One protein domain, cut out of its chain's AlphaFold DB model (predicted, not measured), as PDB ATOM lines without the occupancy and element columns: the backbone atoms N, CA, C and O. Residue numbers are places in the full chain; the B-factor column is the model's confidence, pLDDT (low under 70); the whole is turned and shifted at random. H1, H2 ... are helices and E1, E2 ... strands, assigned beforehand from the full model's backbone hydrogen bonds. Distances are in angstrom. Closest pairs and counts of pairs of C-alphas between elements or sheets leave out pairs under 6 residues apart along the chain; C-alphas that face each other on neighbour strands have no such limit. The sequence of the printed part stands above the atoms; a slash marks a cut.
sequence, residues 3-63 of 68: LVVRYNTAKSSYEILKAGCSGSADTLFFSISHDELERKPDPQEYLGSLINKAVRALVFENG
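AT A GLANCE: This is residues 3 to 63 of the 68 residues of an uncharacterized protein of Candidatus Raymondbacteria bacterium RIFOXYD12_FULL_49_13 (UniProt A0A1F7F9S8). A strongly twisted three-stranded sheet has one long helix, H2, along one face, in two layers, with short H1 at one end where the backbone folds back. The 61 printed residues include E1, E2, E3, H1, H2 in that order, mixed helices and strands. The sheet, E1 - E2 - E3, is a meander, each strand the antiparallel neighbour of the one before. It is flat, 35 by 26 by 10 A, and only just compact, close to loose, with a radius of gyration of the C-alphas of 12.5 A.

IN THESE COORDINATES: E1, residues 3 to 8, starts at C-alpha 3 (-15.234, -39.128, 0.755) and spans 15.5 A. E2, residues 13 to 19, spans 17.5 A; E3, 27 to 33, 17.7 A; H1, 34 to 38, 6.2 A. H2, 43 to 61, spans 27.4 A, ending at C-alpha 61 (-25.959, -34.809, -6.040).

HOW THE PARTS SIT: Hairpin E1 and E2 has N 6 and O 15 within hydrogen-bond range, 2.9 A; hairpin E2 and E3 has N 16 and O 30, 2.8 A. H2 lies over E2, height over the sheet 9.4 A, along the strands at 23 degrees to E2 on the local plane; the closest C-alphas of H2 and E3 are Ala 54 and Phe 29, 6.3 A. H1 only grazes the sheet. H1 and H2, the latter with residues 43 to 47 alone, only just touch, only at the corner, with 3 pairs of C-alphas within 8 A, the closest Leu 37 and Pro 43, 5.4 A. Every O i to N i+4 pair in H1 and H2 is within hydrogen-bond range.

THE WHOLE: The farthest C-alphas, Ser 22 and Pro 41, are 38.9 A apart. The printed part has no cut and no long link. pLDDT is under 70 at residues 21 to 24 and 61 to 63.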
ATOM      1  N   LEU A   3     -14.865 -39.490  -0.615       88.25
ATOM      2  CA  LEU A   3     -15.234 -39.128   0.755       88.25
ATOM      3  C   LEU A   3     -14.042 -39.382   1.687       88.25
ATOM      4  O   LEU A   3     -13.390 -40.425   1.597       88.25
ATOM      5  N   VAL A   4     -13.744 -38.428   2.564       90.75
ATOM      6  CA  VAL A   4     -12.650 -38.514   3.537       90.75
ATOM      7  C   VAL A   4     -13.220 -38.328   4.934       90.75
ATOM      8  O   VAL A   4     -13.927 -37.359   5.192       90.75
ATOM      9  N   VAL A   5     -12.893 -39.248   5.837       92.62
ATOM     10  CA  VAL A   5     -13.148 -39.093   7.271       92.62
ATOM     11  C   VAL A   5     -11.820 -38.744   7.925       92.62
ATOM     12  O   VAL A   5     -10.833 -39.451   7.720       92.62
ATOM     13  N   ARG A   6     -11.776 -37.646   8.677       93.69
ATOM     14  CA  ARG A   6     -10.574 -37.209   9.395       93.69
ATOM     15  C   ARG A   6     -10.897 -36.842  10.832       93.69
ATOM     16  O   ARG A   6     -11.994 -36.381  11.126       93.69
ATOM     17  N   TYR A   7      -9.913 -36.991  11.707       95.31
ATOM     18  CA  TYR A   7      -9.970 -36.431  13.049       95.31
ATOM     19  C   TYR A   7      -9.276 -35.064  13.062       95.31
ATOM     20  O   TYR A   7      -8.091 -34.958  12.745       95.31
ATOM     21  N   ASN A   8     -10.020 -34.010  13.390       95.31
ATOM     22  CA  ASN A   8      -9.511 -32.661  13.576       95.31
ATOM     23  C   ASN A   8      -9.053 -32.492  15.030       95.31
ATOM     24  O   ASN A   8      -9.859 -32.235  15.925       95.31
ATOM     25  N   THR A   9      -7.747 -32.615  15.256       95.00
ATOM     26  CA  THR A   9      -7.141 -32.541  16.593       95.00
ATOM     27  C   THR A   9      -7.321 -31.181  17.262       95.00
ATOM     28  O   THR A   9      -7.458 -31.124  18.478       95.00
ATOM     29  N   ALA A  10      -7.377 -30.088  16.493       95.50
ATOM     30  CA  ALA A  10      -7.557 -28.743  17.040       95.50
ATOM     31  C   ALA A  10      -8.976 -28.511  17.579       95.50
ATOM     32  O   ALA A  10      -9.165 -27.739  18.516       95.50
ATOM     33  N   LYS A  11      -9.976 -29.172  16.984       93.38
ATOM     34  CA  LYS A  11     -11.389 -29.062  17.382       93.38
ATOM     35  C   LYS A  11     -11.891 -30.255  18.193       93.38
ATOM     36  O   LYS A  11     -13.047 -30.248  18.603       93.38
ATOM     37  N   SER A  12     -11.045 -31.264  18.409       96.00
ATOM     38  CA  SER A  12     -11.420 -32.542  19.020       96.00
ATOM     39  C   SER A  12     -12.683 -33.130  18.373       96.00
ATOM     40  O   SER A  12     -13.678 -33.415  19.042       96.00
ATOM     41  N   SER A  13     -12.698 -33.227  17.038       96.56
ATOM     42  CA  SER A  13     -13.884 -33.650  16.280       96.56
ATOM     43  C   SER A  13     -13.561 -34.586  15.121       96.56
ATOM     44  O   SER A  13     -12.514 -34.489  14.485       96.56
ATOM     45  N   TYR A  14     -14.494 -35.484  14.813       95.06
ATOM     46  CA  TYR A  14     -14.493 -36.265  13.582       95.06
ATOM     47  C   TYR A  14     -15.242 -35.491  12.503       95.06
ATOM     48  O   TYR A  14     -16.395 -35.105  12.689       95.06
ATOM     49  N   GLU A  15     -14.584 -35.274  11.370       94.94
ATOM     50  CA  GLU A  15     -15.109 -34.540  10.224       94.94
ATOM     51  C   GLU A  15     -15.230 -35.479   9.017       94.94
ATOM     52  O   GLU A  15     -14.283 -36.185   8.659       94.94
ATOM     53  N   ILE A  16     -16.396 -35.467   8.375       94.62
ATOM     54  CA  ILE A  16     -16.682 -36.183   7.129       94.62
ATOM     55  C   ILE A  16     -16.717 -35.151   6.005       94.62
ATOM     56  O   ILE A  16     -17.540 -34.233   6.021       94.62
ATOM     57  N   LEU A  17     -15.822 -35.297   5.032       92.12
ATOM     58  CA  LEU A  17     -15.559 -34.317   3.984       92.12
ATOM     59  C   LEU A  17     -15.760 -34.910   2.592       92.12
ATOM     60  O   LEU A  17     -15.332 -36.032   2.307       92.12
ATOM     61  N   LYS A  18     -16.322 -34.105   1.691       88.56
ATOM     62  CA  LYS A  18     -16.203 -34.279   0.244       88.56
ATOM     63  C   LYS A  18     -14.844 -33.745  -0.179       88.56
ATOM     64  O   LYS A  18     -14.640 -32.535  -0.139       88.56
ATOM     65  N   ALA A  19     -13.941 -34.621  -0.602       84.62
ATOM     66  CA  ALA A  19     -12.703 -34.161  -1.209       84.62
ATOM     67  C   ALA A  19     -13.003 -33.588  -2.599       84.62
ATOM     68  O   ALA A  19     -13.588 -34.279  -3.449       84.62
ATOM     69  N   GLY A  20     -12.613 -32.331  -2.812       75.56
ATOM     70  CA  GLY A  20     -12.701 -31.678  -4.114       75.56
ATOM     71  C   GLY A  20     -11.878 -32.424  -5.171       75.56
ATOM     72  O   GLY A  20     -10.900 -33.107  -4.864       75.56
ATOM     73  N   CYS A  21     -12.268 -32.316  -6.440       61.94
ATOM     74  CA  CYS A  21     -11.428 -32.768  -7.550       61.94
ATOM     75  C   CYS A  21     -10.670 -31.559  -8.116       61.94
ATOM     76  O   CYS A  21     -11.271 -30.516  -8.362       61.94
ATOM     77  N   SER A  22      -9.360 -31.703  -8.333       59.31
ATOM     78  CA  SER A  22      -8.519 -30.748  -9.075       59.31
ATOM     79  C   SER A  22      -8.679 -29.275  -8.658       59.31
ATOM     80  O   SER A  22      -9.170 -28.454  -9.426       59.31
ATOM     81  N   GLY A  23      -8.252 -28.933  -7.438       59.72
ATOM     82  CA  GLY A  23      -8.132 -27.538  -6.981       59.72
ATOM     83  C   GLY A  23      -9.379 -26.933  -6.326       59.72
ATOM     84  O   GLY A  23      -9.341 -25.774  -5.924       59.72
ATOM     85  N   SER A  24     -10.464 -27.698  -6.176       69.19
ATOM     86  CA  SER A  24     -11.617 -27.294  -5.359       69.19
ATOM     87  C   SER A  24     -11.386 -27.615  -3.876       69.19
ATOM     88  O   SER A  24     -10.784 -28.636  -3.544       69.19
ATOM     89  N   ALA A  25     -11.840 -26.722  -2.992       77.12
ATOM     90  CA  ALA A  25     -11.747 -26.911  -1.546       77.12
ATOM     91  C   ALA A  25     -12.617 -28.088  -1.079       77.12
ATOM     92  O   ALA A  25     -13.661 -28.372  -1.670       77.12
ATOM     93  N   ASP A  26     -12.193 -28.746   0.001       84.50
ATOM     94  CA  ASP A  26     -12.984 -29.793   0.642       84.50
ATOM     95  C   ASP A  26     -14.277 -29.208   1.227       84.50
ATOM     96  O   ASP A  26     -14.250 -28.198   1.938       84.50
ATOM     97  N   THR A  27     -15.405 -29.873   0.987       86.94
ATOM     98  CA  THR A  27     -16.700 -29.485   1.564       86.94
ATOM     99  C   THR A  27     -17.000 -30.350   2.781       86.94
ATOM    100  O   THR A  27     -17.011 -31.577   2.689       86.94
ATOM    101  N   LEU A  28     -17.277 -29.728   3.926       89.19
ATOM    102  CA  LEU A  28     -17.698 -30.434   5.138       89.19
ATOM    103  C   LEU A  28     -19.148 -30.918   5.013       89.19
ATOM    104  O   LEU A  28     -20.045 -30.104   4.814       89.19
ATOM    105  N   PHE A  29     -19.377 -32.224   5.174       88.56
ATOM    106  CA  PHE A  29     -20.721 -32.801   5.293       88.56
ATOM    107  C   PHE A  29     -21.189 -32.859   6.743       88.56
ATOM    108  O   PHE A  29     -22.269 -32.379   7.069       88.56
ATOM    109  N   PHE A  30     -20.377 -33.464   7.613       92.38
ATOM    110  CA  PHE A  30     -20.713 -33.666   9.020       92.38
ATOM    111  C   PHE A  30     -19.492 -33.432   9.896       92.38
ATOM    112  O   PHE A  30     -18.375 -33.786   9.524       92.38
ATOM    113  N   SER A  31     -19.725 -32.878  11.082       94.81
ATOM    114  CA  SER A  31     -18.741 -32.789  12.154       94.81
ATOM    115  C   SER A  31     -19.409 -33.214  13.450       94.81
ATOM    116  O   SER A  31     -20.473 -32.695  13.781       94.81
ATOM    117  N   ILE A  32     -18.778 -34.121  14.189       95.94
ATOM    118  CA  ILE A  32     -19.198 -34.515  15.535       95.94
ATOM    119  C   ILE A  32     -18.004 -34.421  16.480       95.94
ATOM    120  O   ILE A  32     -16.898 -34.832  16.127       95.94
ATOM    121  N   SER A  33     -18.201 -33.838  17.662       96.88
ATOM    122  CA  SER A  33     -17.142 -33.792  18.676       96.88
ATOM    123  C   SER A  33     -16.815 -35.198  19.184       96.88
ATOM    124  O   SER A  33     -17.678 -36.077  19.185       96.88
ATOM    125  N   HIS A  34     -15.576 -35.409  19.624       95.00
ATOM    126  CA  HIS A  34     -15.151 -36.669  20.225       95.00
ATOM    127  C   HIS A  34     -16.051 -37.037  21.415       95.00
ATOM    128  O   HIS A  34     -16.643 -38.111  21.421       95.00
ATOM    129  N   ASP A  35     -16.275 -36.098  22.339       95.88
ATOM    130  CA  ASP A  35     -17.124 -36.317  23.515       95.88
ATOM    131  C   ASP A  35     -18.571 -36.679  23.156       95.88
ATOM    132  O   ASP A  35     -19.193 -37.495  23.833       95.88
ATOM    133  N   GLU A  36     -19.147 -36.067  22.115       96.06
ATOM    134  CA  GLU A  36     -20.505 -36.414  21.693       96.06
ATOM    135  C   GLU A  36     -20.563 -37.818  21.086       96.06
ATOM    136  O   GLU A  36     -21.540 -38.534  21.318       96.06
ATOM    137  N   LEU A  37     -19.537 -38.211  20.328       95.62
ATOM    138  CA  LEU A  37     -19.469 -39.530  19.712       95.62
ATOM    139  C   LEU A  37     -19.328 -40.633  20.768       95.62
ATOM    140  O   LEU A  37     -20.080 -41.602  20.727       95.62
ATOM    141  N   GLU A  38     -18.447 -40.445  21.752       95.62
ATOM    142  CA  GLU A  38     -18.227 -41.395  22.854       95.62
ATOM    143  C   GLU A  38     -19.450 -41.538  23.776       95.62
ATOM    144  O   GLU A  38     -19.634 -42.558  24.432       95.62
ATOM    145  N   ARG A  39     -20.332 -40.530  23.817       96.56
ATOM    146  CA  ARG A  39     -21.606 -40.602  24.553       96.56
ATOM    147  C   ARG A  39     -22.689 -41.392  23.817       96.56
ATOM    148  O   ARG A  39     -23.758 -41.612  24.390       96.56
ATOM    149  N   LYS A  40     -22.481 -41.765  22.549       96.50
ATOM    150  CA  LYS A  40     -23.445 -42.601  21.824       96.50
ATOM    151  C   LYS A  40     -23.360 -44.036  22.359       96.50
ATOM    152  O   LYS A  40     -22.261 -44.497  22.645       96.50
ATOM    153  N   PRO A  41     -24.491 -44.758  22.463       94.38
ATOM    154  CA  PRO A  41     -24.496 -46.149  22.920       94.38
ATOM    155  C   PRO A  41     -23.560 -47.064  22.117       94.38
ATOM    156  O   PRO A  41     -22.927 -47.940  22.695       94.38
ATOM    157  N   ASP A  42     -23.452 -46.822  20.806       97.00
ATOM    158  CA  ASP A  42     -22.457 -47.429  19.922       97.00
ATOM    159  C   ASP A  42     -21.806 -46.326  19.056       97.00
ATOM    160  O   ASP A  42     -22.395 -45.866  18.067       97.00
ATOM    161  N   PRO A  43     -20.607 -45.849  19.437       95.69
ATOM    162  CA  PRO A  43     -19.877 -44.822  18.697       95.69
ATOM    163  C   PRO A  43     -19.550 -45.230  17.252       95.69
ATOM    164  O   PRO A  43     -19.591 -44.394  16.344       95.69
ATOM    165  N   GLN A  44     -19.244 -46.510  17.012       92.81
ATOM    166  CA  GLN A  44     -18.863 -46.996  15.685       92.81
ATOM    167  C   GLN A  44     -20.072 -47.051  14.756       92.81
ATOM    168  O   GLN A  44     -20.004 -46.545  13.632       92.81
ATOM    169  N   GLU A  45     -21.191 -47.600  15.233       96.19
ATOM    170  CA  GLU A  45     -22.442 -47.640  14.475       96.19
ATOM    171  C   GLU A  45     -22.931 -46.220  14.163       96.19
ATOM    172  O   GLU A  45     -23.288 -45.906  13.021       96.19
ATOM    173  N   TYR A  46     -22.876 -45.319  15.150       95.94
ATOM    174  CA  TYR A  46     -23.296 -43.937  14.958       95.94
ATOM    175  C   TYR A  46     -22.448 -43.225  13.899       95.94
ATOM    176  O   TYR A  46     -23.006 -42.604  12.986       95.94
ATOM    177  N   LEU A  47     -21.116 -43.353  13.957       93.62
ATOM    178  CA  LEU A  47     -20.221 -42.787  12.945       93.62
ATOM    179  C   LEU A  47     -20.481 -43.398  11.558       93.62
ATOM    180  O   LEU A  47     -20.559 -42.665  10.569       93.62
ATOM    181  N   GLY A  48     -20.696 -44.715  11.485       94.81
ATOM    182  CA  GLY A  48     -21.092 -45.410  10.259       94.81
ATOM    183  C   GLY A  48     -22.389 -44.859   9.659       94.81
ATOM    184  O   GLY A  48     -22.476 -44.647   8.446       94.81
ATOM    185  N   SER A  49     -23.377 -44.527  10.497       95.25
ATOM    186  CA  SER A  49     -24.632 -43.912  10.050       95.25
ATOM    187  C   SER A  49     -24.420 -42.526   9.421       95.25
ATOM    188  O   SER A  49     -25.048 -42.203   8.409       95.25
ATOM    189  N   LEU A  50     -23.505 -41.717   9.968       94.38
ATOM    190  CA  LEU A  50     -23.164 -40.399   9.423       94.38
ATOM    191  C   LEU A  50     -22.445 -40.522   8.076       94.38
ATOM    192  O   LEU A  50     -22.758 -39.787   7.139       94.38
ATOM    193  N   ILE A  51     -21.533 -41.490   7.953       93.38
ATOM    194  CA  ILE A  51     -20.856 -41.801   6.688       93.38
ATOM    195  C   ILE A  51     -21.886 -42.218   5.635       93.38
ATOM    196  O   ILE A  51     -21.885 -41.667   4.537       93.38
ATOM    197  N   ASN A  52     -22.816 -43.113   5.974       92.81
ATOM    198  CA  ASN A  52     -23.873 -43.543   5.057       92.81
ATOM    199  C   ASN A  52     -24.760 -42.379   4.595       92.81
ATOM    200  O   ASN A  52     -25.095 -42.296   3.414       92.81
ATOM    201  N   LYS A  53     -25.105 -41.446   5.491       91.00
ATOM    202  CA  LYS A  53     -25.833 -40.220   5.120       91.00
ATOM    203  C   LYS A  53     -25.032 -39.359   4.141       91.00
ATOM    204  O   LYS A  53     -25.597 -38.890   3.156       91.00
ATOM    205  N   ALA A  54     -23.727 -39.192   4.368       89.62
ATOM    206  CA  ALA A  54     -22.854 -38.428   3.476       89.62
ATOM    207  C   ALA A  54     -22.712 -39.090   2.097       89.62
ATOM    208  O   ALA A  54     -22.791 -38.415   1.074       89.62
ATOM    209  N   VAL A  55     -22.562 -40.418   2.056       88.50
ATOM    210  CA  VAL A  55     -22.521 -41.193   0.808       88.50
ATOM    211  C   VAL A  55     -23.832 -41.053   0.042       88.50
ATOM    212  O   VAL A  55     -23.802 -40.769  -1.151       88.50
ATOM    213  N   ARG A  56     -24.985 -41.189   0.712       86.31
ATOM    214  CA  ARG A  56     -26.291 -40.996   0.065       86.31
ATOM    215  C   ARG A  56     -26.403 -39.596  -0.534       86.31
ATOM    216  O   ARG A  56     -26.708 -39.482  -1.716       86.31
ATOM    217  N   ALA A  57     -26.081 -38.550   0.226       83.25
ATOM    218  CA  ALA A  57     -26.096 -37.172  -0.271       83.25
ATOM    219  C   ALA A  57     -25.196 -36.980  -1.510       83.25
ATOM    220  O   ALA A  57     -25.608 -36.348  -2.482       83.25
ATOM    221  N   LEU A  58     -24.007 -37.591  -1.517       80.94
ATOM    222  CA  LEU A  58     -23.084 -37.575  -2.658       80.94
ATOM    223  C   LEU A  58     -23.630 -38.276  -3.907       80.94
ATOM    224  O   LEU A  58     -23.362 -37.835  -5.028       80.94
ATOM    225  N   VAL A  59     -24.350 -39.383  -3.724       80.00
ATOM    226  CA  VAL A  59     -24.981 -40.133  -4.817       80.00
ATOM    227  C   VAL A  59     -26.149 -39.336  -5.407       80.00
ATOM    228  O   VAL A  59     -26.242 -39.216  -6.630       80.00
ATOM    229  N   PHE A  60     -26.981 -38.716  -4.561       70.31
ATOM    230  CA  PHE A  60     -28.099 -37.874  -5.006       70.31
ATOM    231  C   PHE A  60     -27.635 -36.607  -5.745       70.31
ATOM    232  O   PHE A  60     -28.220 -36.265  -6.769       70.31
ATOM    233  N   GLU A  61     -26.553 -35.945  -5.306       64.75
ATOM    234  CA  GLU A  61     -25.959 -34.809  -6.040       64.75
ATOM    235  C   GLU A  61     -25.532 -35.175  -7.476       64.75
ATOM    236  O   GLU A  61     -25.527 -34.313  -8.350       64.75
ATOM    237  N   ASN A  62     -25.183 -36.441  -7.740       59.06
ATOM    238  CA  ASN A  62     -24.787 -36.919  -9.070       59.06
ATOM    239  C   ASN A  62     -25.963 -37.463  -9.906       59.06
ATOM    240  O   ASN A  62     -25.740 -38.119 -10.921       59.06
ATOM    241  N   GLY A  63     -27.213 -37.197  -9.512       52.94
ATOM    242  CA  GLY A  63     -28.392 -37.506 -10.327       52.94
ATOM    243  C   GLY A  63     -28.817 -38.976 -10.325       52.94
ATOM    244  O   GLY A  63     -29.539 -39.397 -11.226       52.94
TER     245      GLY A  63